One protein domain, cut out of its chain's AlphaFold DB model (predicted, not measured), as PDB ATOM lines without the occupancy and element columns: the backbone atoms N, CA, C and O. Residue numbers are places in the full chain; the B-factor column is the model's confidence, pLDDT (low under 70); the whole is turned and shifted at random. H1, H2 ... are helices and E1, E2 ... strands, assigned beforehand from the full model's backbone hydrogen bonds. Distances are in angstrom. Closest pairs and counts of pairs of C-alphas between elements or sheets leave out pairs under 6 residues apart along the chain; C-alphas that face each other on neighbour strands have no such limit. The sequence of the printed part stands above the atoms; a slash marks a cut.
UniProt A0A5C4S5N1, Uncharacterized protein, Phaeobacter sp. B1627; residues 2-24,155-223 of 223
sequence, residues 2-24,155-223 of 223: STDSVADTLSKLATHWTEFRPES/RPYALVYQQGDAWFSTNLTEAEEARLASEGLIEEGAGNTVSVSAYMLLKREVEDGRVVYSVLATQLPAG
ATOM      1  N   SER A   2      43.422 -58.523 -32.686       36.00
ATOM      2  CA  SER A   2      42.256 -58.306 -33.548       36.00
ATOM      3  C   SER A   2      41.849 -56.842 -33.416       36.00
ATOM      4  O   SER A   2      41.626 -56.381 -32.299       36.00
ATOM      5  N   THR A   3      41.856 -56.083 -34.508       52.09
ATOM      6  CA  THR A   3      41.211 -54.772 -34.530       52.09
ATOM      7  C   THR A   3      39.722 -55.045 -34.626       52.09
ATOM      8  O   THR A   3      39.228 -55.305 -35.720       52.09
ATOM      9  N   ASP A   4      39.046 -55.081 -33.480       62.03
ATOM     10  CA  ASP A   4      37.589 -55.184 -33.439       62.03
ATOM     11  C   ASP A   4      36.988 -54.091 -34.328       62.03
ATOM     12  O   ASP A   4      37.454 -52.944 -34.324       62.03
ATOM     13  N   SER A   5      35.980 -54.445 -35.124       76.56
ATOM     14  CA  SER A   5      35.302 -53.462 -35.958       76.56
ATOM     15  C   SER A   5      34.538 -52.456 -35.083       76.56
ATOM     16  O   SER A   5      34.271 -52.674 -33.896       76.56
ATOM     17  N   VAL A   6      34.150 -51.326 -35.673       74.88
ATOM     18  CA  VAL A   6      33.274 -50.349 -35.005       74.88
ATOM     19  C   VAL A   6      31.976 -51.012 -34.561       74.88
ATOM     20  O   VAL A   6      31.518 -50.789 -33.445       74.88
ATOM     21  N   ALA A   7      31.413 -51.857 -35.426       82.62
ATOM     22  CA  ALA A   7      30.199 -52.598 -35.139       82.62
ATOM     23  C   ALA A   7      30.390 -53.544 -33.946       82.62
ATOM     24  O   ALA A   7      29.524 -53.585 -33.076       82.62
ATOM     25  N   ASP A   8      31.543 -54.209 -33.826       83.50
ATOM     26  CA  ASP A   8      31.858 -55.043 -32.657       83.50
ATOM     27  C   ASP A   8      31.960 -54.211 -31.379       83.50
ATOM     28  O   ASP A   8      31.444 -54.602 -30.332       83.50
ATOM     29  N   THR A   9      32.597 -53.040 -31.458       82.75
ATOM     30  CA  THR A   9      32.723 -52.118 -30.320       82.75
ATOM     31  C   THR A   9      31.352 -51.609 -29.878       82.75
ATOM     32  O   THR A   9      31.029 -51.665 -28.694       82.75
ATOM     33  N   LEU A  10      30.515 -51.171 -30.822       87.38
ATOM     34  CA  LEU A  10      29.151 -50.721 -30.548       87.38
ATOM     35  C   LEU A  10      28.263 -51.857 -30.037       87.38
ATOM     36  O   LEU A  10      27.449 -51.622 -29.156       87.38
ATOM     37  N   SER A  11      28.445 -53.084 -30.522       88.00
ATOM     38  CA  SER A  11      27.712 -54.263 -30.045       88.00
ATOM     39  C   SER A  11      28.070 -54.601 -28.592       88.00
ATOM     40  O   SER A  11      27.189 -54.808 -27.749       88.00
ATOM     41  N   LYS A  12      29.367 -54.567 -28.257       87.50
ATOM     42  CA  LYS A  12      29.855 -54.731 -26.877       87.50
ATOM     43  C   LYS A  12      29.337 -53.618 -25.967       87.50
ATOM     44  O   LYS A  12      28.866 -53.910 -24.871       87.50
ATOM     45  N   LEU A  13      29.383 -52.367 -26.429       87.56
ATOM     46  CA  LEU A  13      28.856 -51.223 -25.687       87.56
ATOM     47  C   LEU A  13      27.351 -51.322 -25.485       87.56
ATOM     48  O   LEU A  13      26.903 -51.149 -24.363       87.56
ATOM     49  N   ALA A  14      26.577 -51.659 -26.515       89.56
ATOM     50  CA  ALA A  14      25.131 -51.806 -26.408       89.56
ATOM     51  C   ALA A  14      24.739 -52.896 -25.402       89.56
ATOM     52  O   ALA A  14      23.844 -52.701 -24.579       89.56
ATOM     53  N   THR A  15      25.458 -54.023 -25.421       88.44
ATOM     54  CA  THR A  15      25.277 -55.098 -24.435       88.44
ATOM     55  C   THR A  15      25.581 -54.590 -23.028       88.44
ATOM     56  O   THR A  15      24.740 -54.695 -22.139       88.44
ATOM     57  N   HIS A  16      26.747 -53.968 -22.835       86.00
ATOM     58  CA  HIS A  16      27.132 -53.398 -21.547       86.00
ATOM     59  C   HIS A  16      26.136 -52.331 -21.066       86.00
ATOM     60  O   HIS A  16      25.803 -52.284 -19.886       86.00
ATOM     61  N   TRP A  17      25.613 -51.510 -21.977       90.19
ATOM     62  CA  TRP A  17      24.720 -50.403 -21.652       90.19
ATOM     63  C   TRP A  17      23.272 -50.822 -21.391       90.19
ATOM     64  O   TRP A  17      22.477 -50.057 -20.849       90.19
ATOM     65  N   THR A  18      22.924 -52.055 -21.746       86.50
ATOM     66  CA  THR A  18      21.659 -52.662 -21.321       86.50
ATOM     67  C   THR A  18      21.685 -52.967 -19.818       86.50
ATOM     68  O   THR A  18      20.659 -52.875 -19.150       86.50
ATOM     69  N   GLU A  19      22.861 -53.292 -19.268       84.50
ATOM     70  CA  GLU A  19      23.065 -53.534 -17.832       84.50
ATOM     71  C   GLU A  19      23.417 -52.248 -17.066       84.50
ATOM     72  O   GLU A  19      23.043 -52.084 -15.903       84.50
ATOM     73  N   PHE A  20      24.134 -51.330 -17.717       84.69
ATOM     74  CA  PHE A  20      24.612 -50.070 -17.156       84.69
ATOM     75  C   PHE A  20      24.093 -48.878 -17.962       84.69
ATOM     76  O   PHE A  20      24.451 -48.711 -19.116       84.69
ATOM     77  N   ARG A  21      23.320 -47.975 -17.363       88.69
ATOM     78  CA  ARG A  21      22.817 -46.794 -18.083       88.69
ATOM     79  C   ARG A  21      23.807 -45.635 -17.959       88.69
ATOM     80  O   ARG A  21      23.909 -45.072 -16.867       88.69
ATOM     81  N   PRO A  22      24.557 -45.266 -19.017       89.81
ATOM     82  CA  PRO A  22      25.501 -44.164 -18.919       89.81
ATOM     83  C   PRO A  22      24.775 -42.830 -18.732       89.81
ATOM     84  O   PRO A  22      23.729 -42.581 -19.333       89.81
ATOM     85  N   GLU A  23      25.367 -41.948 -17.930       90.88
ATOM     86  CA  GLU A  23      24.897 -40.572 -17.756       90.88
ATOM     87  C   GLU A  23      25.212 -39.709 -18.995       90.88
ATOM     88  O   GLU A  23      25.982 -40.106 -19.873       90.88
ATOM     89  N   SER A  24      24.628 -38.516 -19.087       87.19
ATOM     90  CA  SER A  24      24.988 -37.524 -20.107       87.19
ATOM     91  C   SER A  24      26.446 -37.075 -19.981       87.19
ATOM     92  O   SER A  24      27.018 -37.020 -18.892       87.19
ATOM     93  N   ARG A 155      15.914 -33.214 -27.501       96.06
ATOM     94  CA  ARG A 155      15.321 -34.323 -28.248       96.06
ATOM     95  C   ARG A 155      15.498 -35.649 -27.495       96.06
ATOM     96  O   ARG A 155      16.618 -35.979 -27.093       96.06
ATOM     97  N   PRO A 156      14.433 -36.458 -27.352       97.06
ATOM     98  CA  PRO A 156      14.422 -37.623 -26.468       97.06
ATOM     99  C   PRO A 156      15.319 -38.777 -26.923       97.06
ATOM    100  O   PRO A 156      15.627 -39.645 -26.112       97.06
ATOM    101  N   TYR A 157      15.769 -38.800 -28.178       97.69
ATOM    102  CA  TYR A 157      16.575 -39.902 -28.695       97.69
ATOM    103  C   TYR A 157      17.908 -39.431 -29.254       97.69
ATOM    104  O   TYR A 157      18.012 -38.353 -29.845       97.69
ATOM    105  N   ALA A 158      18.934 -40.257 -29.086       96.81
ATOM    106  CA  ALA A 158      20.221 -40.101 -29.744       96.81
ATOM    107  C   ALA A 158      20.470 -41.319 -30.627       96.81
ATOM    108  O   ALA A 158      20.333 -42.457 -30.184       96.81
ATOM    109  N   LEU A 159      20.846 -41.079 -31.872       95.81
ATOM    110  CA  LEU A 159      21.138 -42.115 -32.844       95.81
ATOM    111  C   LEU A 159      22.624 -42.078 -33.168       95.81
ATOM    112  O   LEU A 159      23.131 -41.041 -33.592       95.81
ATOM    113  N   VAL A 160      23.293 -43.215 -33.027       94.19
ATOM    114  CA  VAL A 160      24.600 -43.472 -33.636       94.19
ATOM    115  C   VAL A 160      24.359 -44.350 -34.851       94.19
ATOM    116  O   VAL A 160      23.783 -45.423 -34.710       94.19
ATOM    117  N   TYR A 161      24.762 -43.909 -36.036       92.94
ATOM    118  CA  TYR A 161      24.439 -44.603 -37.282       92.94
ATOM    119  C   TYR A 161      25.587 -44.597 -38.276       92.94
ATOM    120  O   TYR A 161      26.470 -43.740 -38.228       92.94
ATOM    121  N   GLN A 162      25.557 -45.565 -39.185       90.12
ATOM    122  CA  GLN A 162      26.523 -45.691 -40.261       90.12
ATOM    123  C   GLN A 162      25.973 -45.102 -41.564       90.12
ATOM    124  O   GLN A 162      24.850 -45.410 -41.971       90.12
ATOM    125  N   GLN A 163      26.798 -44.323 -42.257       86.69
ATOM    126  CA  GLN A 163      26.571 -43.872 -43.627       86.69
ATOM    127  C   GLN A 163      27.865 -44.082 -44.428       86.69
ATOM    128  O   GLN A 163      28.907 -43.484 -44.152       86.69
ATOM    129  N   GLY A 164      27.812 -44.978 -45.419       84.19
ATOM    130  CA  GLY A 164      29.012 -45.463 -46.105       84.19
ATOM    131  C   GLY A 164      29.967 -46.160 -45.129       84.19
ATOM    132  O   GLY A 164      29.547 -46.986 -44.320       84.19
ATOM    133  N   ASP A 165      31.245 -45.795 -45.173       81.44
ATOM    134  CA  ASP A 165      32.251 -46.316 -44.239       81.44
ATOM    135  C   ASP A 165      32.291 -45.538 -42.917       81.44
ATOM    136  O   ASP A 165      33.050 -45.902 -42.021       81.44
ATOM    137  N   ALA A 166      31.503 -44.464 -42.793       84.19
ATOM    138  CA  ALA A 166      31.593 -43.531 -41.685       84.19
ATOM    139  C   ALA A 166      30.466 -43.683 -40.651       84.19
ATOM    140  O   ALA A 166      29.333 -44.006 -40.997       84.19
ATOM    141  N   TRP A 167      30.781 -43.415 -39.382       87.00
ATOM    142  CA  TRP A 167      29.822 -43.368 -38.279       87.00
ATOM    143  C   TRP A 167      29.553 -41.938 -37.830       87.00
ATOM    144  O   TRP A 167      30.474 -41.136 -37.660       87.00
ATOM    145  N   PHE A 168      28.279 -41.655 -37.589       88.25
ATOM    146  CA  PHE A 168      27.754 -40.341 -37.253       88.25
ATOM    147  C   PHE A 168      26.845 -40.424 -36.033       88.25
ATOM    148  O   PHE A 168      26.387 -41.502 -35.644       88.25
ATOM    149  N   SER A 169      26.577 -39.266 -35.434       91.38
ATOM    150  CA  SER A 169      25.550 -39.125 -34.407       91.38
ATOM    151  C   SER A 169      24.577 -38.009 -34.759       91.38
ATOM    152  O   SER A 169      24.950 -37.003 -35.361       91.38
ATOM    153  N   THR A 170      23.312 -38.200 -34.398       93.25
ATOM    154  CA  THR A 170      22.271 -37.170 -34.469       93.25
ATOM    155  C   THR A 170      21.271 -37.372 -33.336       93.25
ATOM    156  O   THR A 170      21.245 -38.425 -32.700       93.25
ATOM    157  N   ASN A 171      20.438 -36.370 -33.079       95.38
ATOM    158  CA  ASN A 171      19.379 -36.444 -32.079       95.38
ATOM    159  C   ASN A 171      18.020 -36.410 -32.775       95.38
ATOM    160  O   ASN A 171      17.829 -35.622 -33.703       95.38
ATOM    161  N   LEU A 172      17.093 -37.252 -32.324       95.94
ATOM    162  CA  LEU A 172      15.800 -37.465 -32.972       95.94
ATOM    163  C   LEU A 172      14.645 -37.077 -32.049       95.94
ATOM    164  O   LEU A 172      14.647 -37.358 -30.846       95.94
ATOM    165  N   THR A 173      13.635 -36.460 -32.642       96.06
ATOM    166  CA  THR A 173      12.282 -36.335 -32.090       96.06
ATOM    167  C   THR A 173      11.553 -37.684 -32.107       96.06
ATOM    168  O   THR A 173      11.996 -38.636 -32.747       96.06
ATOM    169  N   GLU A 174      10.396 -37.767 -31.444       96.06
ATOM    170  CA  GLU A 174       9.531 -38.960 -31.500       96.06
ATOM    171  C   GLU A 174       9.066 -39.293 -32.925       96.06
ATOM    172  O   GLU A 174       9.001 -40.458 -33.297       96.06
ATOM    173  N   ALA A 175       8.778 -38.281 -33.749       94.38
ATOM    174  CA  ALA A 175       8.342 -38.503 -35.126       94.38
ATOM    175  C   ALA A 175       9.470 -39.068 -36.009       94.38
ATOM    176  O   ALA A 175       9.231 -39.941 -36.843       94.38
ATOM    177  N   GLU A 176      10.701 -38.585 -35.824       95.12
ATOM    178  CA  GLU A 176      11.873 -39.080 -36.554       95.12
ATOM    179  C   GLU A 176      12.276 -40.487 -36.101       95.12
ATOM    180  O   GLU A 176      12.649 -41.306 -36.939       95.12
ATOM    181  N   GLU A 177      12.165 -40.785 -34.805       95.81
ATOM    182  CA  GLU A 177      12.359 -42.138 -34.276       95.81
ATOM    183  C   GLU A 177      11.327 -43.114 -34.852       95.81
ATOM    184  O   GLU A 177      11.711 -44.154 -35.388       95.81
ATOM    185  N   ALA A 178      10.042 -42.747 -34.860       94.75
ATOM    186  CA  ALA A 178       8.994 -43.586 -35.434       94.75
ATOM    187  C   ALA A 178       9.245 -43.876 -36.923       94.75
ATOM    188  O   ALA A 178       9.056 -45.008 -37.372       94.75
ATOM    189  N   ARG A 179       9.723 -42.879 -37.681       93.81
ATOM    190  CA  ARG A 179      10.085 -43.055 -39.095       93.81
ATOM    191  C   ARG A 179      11.321 -43.937 -39.276       93.81
ATOM    192  O   ARG A 179      11.341 -44.763 -40.189       93.81
ATOM    193  N   LEU A 180      12.333 -43.817 -38.414       94.75
ATOM    194  CA  LEU A 180      13.460 -44.751 -38.405       94.75
ATOM    195  C   LEU A 180      12.961 -46.187 -38.181       94.75
ATOM    196  O   LEU A 180      13.359 -47.085 -38.919       94.75
ATOM    197  N   ALA A 181      12.061 -46.397 -37.218       92.38
ATOM    198  CA  ALA A 181      11.532 -47.717 -36.892       92.38
ATOM    199  C   ALA A 181      10.673 -48.326 -38.017       92.38
ATOM    200  O   ALA A 181      10.734 -49.536 -38.246       92.38
ATOM    201  N   SER A 182       9.876 -47.517 -38.727       92.38
ATOM    202  CA  SER A 182       8.977 -48.006 -39.782       92.38
ATOM    203  C   SER A 182       9.618 -48.089 -41.166       92.38
ATOM    204  O   SER A 182       9.274 -48.978 -41.946       92.38
ATOM    205  N   GLU A 183      10.514 -47.158 -41.493       92.00
ATOM    206  CA  GLU A 183      11.039 -46.963 -42.853       92.00
ATOM    207  C   GLU A 183      12.566 -47.101 -42.939       92.00
ATOM    208  O   GLU A 183      13.103 -47.224 -44.038       92.00
ATOM    209  N   GLY A 184      13.283 -47.094 -41.809       91.50
ATOM    210  CA  GLY A 184      14.748 -47.087 -41.799       91.50
ATOM    211  C   GLY A 184      15.335 -45.772 -42.321       91.50
ATOM    212  O   GLY A 184      16.398 -45.780 -42.944       91.50
ATOM    213  N   LEU A 185      14.619 -44.657 -42.135       90.56
ATOM    214  CA  LEU A 185      14.961 -43.346 -42.687       90.56
ATOM    215  C   LEU A 185      15.141 -42.286 -41.596       90.56
ATOM    216  O   LEU A 185      14.319 -42.173 -40.686       90.56
ATOM    217  N   ILE A 186      16.156 -41.435 -41.755       91.38
ATOM    218  CA  ILE A 186      16.367 -40.230 -40.937       91.38
ATOM    219  C   ILE A 186      16.424 -38.977 -41.806       91.38
ATOM    220  O   ILE A 186      16.731 -39.054 -42.996       91.38
ATOM    221  N   GLU A 187      16.159 -37.821 -41.204       85.38
ATOM    222  CA  GLU A 187      16.428 -36.524 -41.825       85.38
ATOM    223  C   GLU A 187      17.837 -36.047 -41.466       85.38
ATOM    224  O   GLU A 187      18.218 -35.972 -40.298       85.38
ATOM    225  N   GLU A 188      18.605 -35.694 -42.488       76.88
ATOM    226  CA  GLU A 188      19.838 -34.927 -42.378       76.88
ATOM    227  C   GLU A 188      19.582 -33.501 -42.879       76.88
ATOM    228  O   GLU A 188      18.662 -33.249 -43.661       76.88
ATOM    229  N   GLY A 189      20.383 -32.545 -42.395       62.16
ATOM    230  CA  GLY A 189      20.184 -31.107 -42.593       62.16
ATOM    231  C   GLY A 189      19.692 -30.689 -43.991       62.16
ATOM    232  O   GLY A 189      20.042 -31.280 -45.010       62.16
ATOM    233  N   ALA A 190      18.892 -29.619 -44.024       62.47
ATOM    234  CA  ALA A 190      18.208 -29.115 -45.221       62.47
ATOM    235  C   ALA A 190      17.149 -30.065 -45.827       62.47
ATOM    236  O   ALA A 190      16.818 -29.936 -47.004       62.47
ATOM    237  N   GLY A 191      16.572 -30.965 -45.020       68.69
ATOM    238  CA  GLY A 191      15.420 -31.791 -45.407       68.69
ATOM    239  C   GLY A 191      15.772 -32.983 -46.297       68.69
ATOM    240  O   GLY A 191      14.891 -33.532 -46.957       68.69
ATOM    241  N   ASN A 192      17.045 -33.380 -46.338       80.62
ATOM    242  CA  ASN A 192      17.462 -34.584 -47.043       80.62
ATOM    243  C   ASN A 192      17.139 -35.810 -46.194       80.62
ATOM    244  O   ASN A 192      17.360 -35.813 -44.988       80.62
ATOM    245  N   THR A 193      16.650 -36.872 -46.825       86.38
ATOM    246  CA  THR A 193      16.375 -38.137 -46.139       86.38
ATOM    247  C   THR A 193      17.440 -39.162 -46.492       86.38
ATOM    248  O   THR A 193      17.773 -39.342 -47.665       86.38
ATOM    249  N   VAL A 194      17.959 -39.848 -45.479       88.25
ATOM    250  CA  VAL A 194      19.003 -40.864 -45.620       88.25
ATOM    251  C   VAL A 194      18.485 -42.188 -45.089       88.25
ATOM    252  O   VAL A 194      17.858 -42.242 -44.032       88.25
ATOM    253  N   SER A 195      18.748 -43.261 -45.836       89.31
ATOM    254  CA  SER A 195      18.487 -44.618 -45.367       89.31
ATOM    255  C   SER A 195      19.617 -45.097 -44.471       89.31
ATOM    256  O   SER A 195      20.790 -45.006 -44.833       89.31
ATOM    257  N   VAL A 196      19.240 -45.622 -43.310       89.56
ATOM    258  CA  VAL A 196      20.151 -46.104 -42.281       89.56
ATOM    259  C   VAL A 196      19.902 -47.588 -42.065       89.56
ATOM    260  O   VAL A 196      18.844 -47.998 -41.595       89.56
ATOM    261  N   SER A 197      20.898 -48.403 -42.402       85.19
ATOM    262  CA  SER A 197      20.841 -49.861 -42.249       85.19
ATOM    263  C   SER A 197      21.623 -50.378 -41.045       85.19
ATOM    264  O   SER A 197      21.426 -51.529 -40.657       85.19
ATOM    265  N   ALA A 198      22.487 -49.546 -40.456       92.62
ATOM    266  CA  ALA A 198      23.254 -49.878 -39.269       92.62
ATOM    267  C   ALA A 198      23.227 -48.738 -38.245       92.62
ATOM    268  O   ALA A 198      23.605 -47.609 -38.564       92.62
ATOM    269  N   TYR A 199      22.771 -49.024 -37.027       94.44
ATOM    270  CA  TYR A 199      22.619 -48.048 -35.959       94.44
ATOM    271  C   TYR A 199      22.561 -48.646 -34.544       94.44
ATOM    272  O   TYR A 199      22.238 -49.816 -34.332       94.44
ATOM    273  N   MET A 200      22.811 -47.777 -33.568       95.12
ATOM    274  CA  MET A 200      22.446 -47.916 -32.161       95.12
ATOM    275  C   MET A 200      21.583 -46.710 -31.775       95.12
ATOM    276  O   MET A 200      22.010 -45.562 -31.905       95.12
ATOM    277  N   LEU A 201      20.367 -46.978 -31.304       96.75
ATOM    278  CA  LEU A 201      19.404 -45.981 -30.858       96.75
ATOM    279  C   LEU A 201      19.368 -45.951 -29.330       96.75
ATOM    280  O   LEU A 201      19.143 -46.972 -28.675       96.75
ATOM    281  N   LEU A 202      19.558 -44.761 -28.778       97.25
ATOM    282  CA  LEU A 202      19.530 -44.489 -27.352       97.25
ATOM    283  C   LEU A 202      18.320 -43.624 -27.016       97.25
ATOM    284  O   LEU A 202      18.026 -42.656 -27.721       97.25
ATOM    285  N   LYS A 203      17.668 -43.925 -25.897       97.19
ATOM    286  CA  LYS A 203      16.628 -43.088 -25.299       97.19
ATOM    287  C   LYS A 203      17.213 -42.315 -24.123       97.19
ATOM    288  O   LYS A 203      17.834 -42.915 -23.251       97.19
ATOM    289  N   ARG A 204      16.993 -41.002 -24.102       96.88
ATOM    290  CA  ARG A 204      17.295 -40.123 -22.970       96.88
ATOM    291  C   ARG A 204      16.188 -40.223 -21.935       96.88
ATOM    292  O   ARG A 204      15.011 -40.074 -22.260       96.88
ATOM    293  N   GLU A 205      16.571 -40.424 -20.686       94.56
ATOM    294  CA  GLU A 205      15.649 -40.530 -19.560       94.56
ATOM    295  C   GLU A 205      16.175 -39.690 -18.397       94.56
ATOM    296  O   GLU A 205      17.381 -39.602 -18.181       94.56
ATOM    297  N   VAL A 206      15.272 -39.032 -17.668       93.94
ATOM    298  CA  VAL A 206      15.638 -38.269 -16.471       93.94
ATOM    299  C   VAL A 206      15.399 -39.139 -15.248       93.94
ATOM    300  O   VAL A 206      14.265 -39.520 -14.967       93.94
ATOM    301  N   GLU A 207      16.462 -39.408 -14.501       91.81
ATOM    302  CA  GLU A 207      16.451 -40.210 -13.281       91.81
ATOM    303  C   GLU A 207      17.196 -39.473 -12.176       91.81
ATOM    304  O   GLU A 207      18.335 -39.055 -12.360       91.81
ATOM    305  N   ASP A 208      16.537 -39.261 -11.035       91.06
ATOM    306  CA  ASP A 208      17.111 -38.553  -9.882       91.06
ATOM    307  C   ASP A 208      17.772 -37.203 -10.243       91.06
ATOM    308  O   ASP A 208      18.790 -36.798  -9.680       91.06
ATOM    309  N   GLY A 209      17.186 -36.492 -11.214       87.62
ATOM    310  CA  GLY A 209      17.687 -35.207 -11.710       87.62
ATOM    311  C   GLY A 209      18.887 -35.302 -12.661       87.62
ATOM    312  O   GLY A 209      19.450 -34.269 -13.022       87.62
ATOM    313  N   ARG A 210      19.276 -36.508 -13.084       88.44
ATOM    314  CA  ARG A 210      20.339 -36.771 -14.062       88.44
ATOM    315  C   ARG A 210      19.748 -37.293 -15.360       88.44
ATOM    316  O   ARG A 210      18.745 -37.995 -15.347       88.44
ATOM    317  N   VAL A 211      20.381 -36.966 -16.480       93.75
ATOM    318  CA  VAL A 211      20.033 -37.558 -17.776       93.75
ATOM    319  C   VAL A 211      20.852 -38.829 -17.949       93.75
ATOM    320  O   VAL A 211      22.081 -38.768 -17.926       93.75
ATOM    321  N   VAL A 212      20.176 -39.958 -18.129       94.06
ATOM    322  CA  VAL A 212      20.765 -41.266 -18.433       94.06
ATOM    323  C   VAL A 212      20.289 -41.756 -19.795       94.06
ATOM    324  O   VAL A 212      19.273 -41.292 -20.317       94.06
ATOM    325  N   TYR A 213      21.036 -42.687 -20.381       94.94
ATOM    326  CA  TYR A 213      20.736 -43.246 -21.693       94.94
ATOM    327  C   TYR A 213      20.471 -44.746 -21.584       94.94
ATOM    328  O   TYR A 213      21.280 -45.485 -21.028       94.94
ATOM    329  N   SER A 214      19.362 -45.188 -22.166       95.19
ATOM    330  CA  SER A 214      19.011 -46.602 -22.310       95.19
ATOM    331  C   SER A 214      19.128 -47.009 -23.777       95.19
ATOM    332  O   SER A 214      18.712 -46.261 -24.665       95.19
ATOM    333  N   VAL A 215      19.673 -48.195 -24.053       95.81
ATOM    334  CA  VAL A 215      19.696 -48.749 -25.414       95.81
ATOM    335  C   VAL A 215      18.281 -49.195 -25.776       95.81
ATOM    336  O   VAL A 215      17.739 -50.105 -25.153       95.81
ATOM    337  N   LEU A 216      17.677 -48.541 -26.768       95.38
ATOM    338  CA  LEU A 216      16.317 -48.847 -27.215       95.38
ATOM    339  C   LEU A 216      16.314 -49.877 -28.347       95.38
ATOM    340  O   LEU A 216      15.498 -50.795 -28.350       95.38
ATOM    341  N   ALA A 217      17.232 -49.727 -29.302       94.56
ATOM    342  CA  ALA A 217      17.361 -50.633 -30.433       94.56
ATOM    343  C   ALA A 217      18.790 -50.641 -30.982       94.56
ATOM    344  O   ALA A 217      19.500 -49.635 -30.944       94.56
ATOM    345  N   THR A 218      19.189 -51.776 -31.546       94.19
ATOM    346  CA  THR A 218      20.435 -51.917 -32.300       94.19
ATOM    347  C   THR A 218      20.190 -52.713 -33.562       94.19
ATOM    348  O   THR A 218      19.594 -53.790 -33.518       94.19
ATOM    349  N   GLN A 219      20.740 -52.232 -34.663       93.94
ATOM    350  CA  GLN A 219      20.859 -52.969 -35.906       93.94
ATOM    351  C   GLN A 219      22.304 -52.793 -36.353       93.94
ATOM    352  O   GLN A 219      22.653 -51.749 -36.874       93.94
ATOM    353  N   LEU A 220      23.183 -53.750 -36.078       89.75
ATOM    354  CA  LEU A 220      24.609 -53.633 -36.395       89.75
ATOM    355  C   LEU A 220      24.993 -54.730 -37.396       89.75
ATOM    356  O   LEU A 220      24.442 -55.833 -37.313       89.75
ATOM    357  N   PRO A 221      25.892 -54.457 -38.358       83.31
ATOM    358  CA  PRO A 221      26.377 -55.490 -39.260       83.31
ATOM    359  C   PRO A 221      27.105 -56.570 -38.451       83.31
ATOM    360  O   PRO A 221      27.731 -56.275 -37.434       83.31
ATOM    361  N   ALA A 222      27.007 -57.824 -38.897       71.19
ATOM    362  CA  ALA A 222      27.785 -58.905 -38.305       71.19
ATOM    363  C   ALA A 222      29.284 -58.647 -38.543       71.19
ATOM    364  O   ALA A 222      29.667 -58.317 -39.670       71.19
ATOM    365  N   GLY A 223      30.083 -58.766 -37.479       58.31
ATOM    366  CA  GLY A 223      31.547 -58.736 -37.533       58.31
ATOM    367  C   GLY A 223      32.150 -59.985 -38.162       58.31
ATOM    368  O   GLY A 223      31.488 -61.051 -38.135       58.31
TER     369      GLY A 223
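Overview. This is residues 2 to 24 and 155 to 223 of the 223 residues of an uncharacterized protein of Phaeobacter sp. B1627 (UniProt A0A5C4S5N1). A strongly twisted sheet of four antiparallel strands, E2 - E1 - E5 - E6, has a helix over each face: H1 over E5 and E6, H2 over E1. The small hairpin of E3 and E4 sits beside H2, with E3 touching H2 and near E2 of the large sheet, and both of its strands are apart from H1. The 92 printed residues hold H1 E1 E2 H2 E3 E4 E5 E6 in that order, two helices and six strands, of mixed class. The whole is compact but flat, with a radius of gyration of the C-alphas of 13.5 A and spans of 38 by 37 by 20 A.

Arrangement. In the sheet, E5 (residues 199 to 207) and E6 (210 to 219) form a hairpin, with N 203 and O 214 2.8 A apart. E1 (157 to 163) is antiparallel to E5, with N 160 and O 200 at 2.9 A, and forms a hairpin with E2 (166 to 172), with N 161 and O 168 at 2.9 A. H1 (6 to 19) is on the sheet at a height of 9.3 A, only just along the strands, at 28 degrees to E5 on the local plane; its closest C-alphas to E6 are Thr 18 and Val 215, 6.0 A. H2 (174 to 183) is on the opposite face at a height of 10.0 A, slantwise at 34 degrees to E1 on the local plane. The closest C-alphas of H2 and E3 (185 to 188) are Leu 180 and Ile 186, 5.9 A. E3 forms a hairpin with E4 (192 to 195), with N 186 and O 194 at 3.0 A. H1 and H2 are apart. Every O i to N i+4 pair is within hydrogen-bond range in H2, and 9 of 10 in H1.

Along the chain. H1 starts at C-alpha 6 (33.274, -50.349, -35.005) and is 20.2 A long; E1 is 18.4 A, E2 19.0 A, H2 14.0 A, E3 9.7 A, E4 10.2 A and E5 24.8 A. E6, 27.2 A, ends at C-alpha 219 (20.859, -52.969, -35.906).

Size, cuts and confidence. The C-alphas of Ser 2 and Gly 209, the farthest apart, are 40.2 A apart. Residues 25 to 154 are not printed; C-alphas 24 and 155 are 13.0 A apart. The links printed whole are tight. Residues 2 to 4, 189 to 191 and 223 have pLDDT under 70.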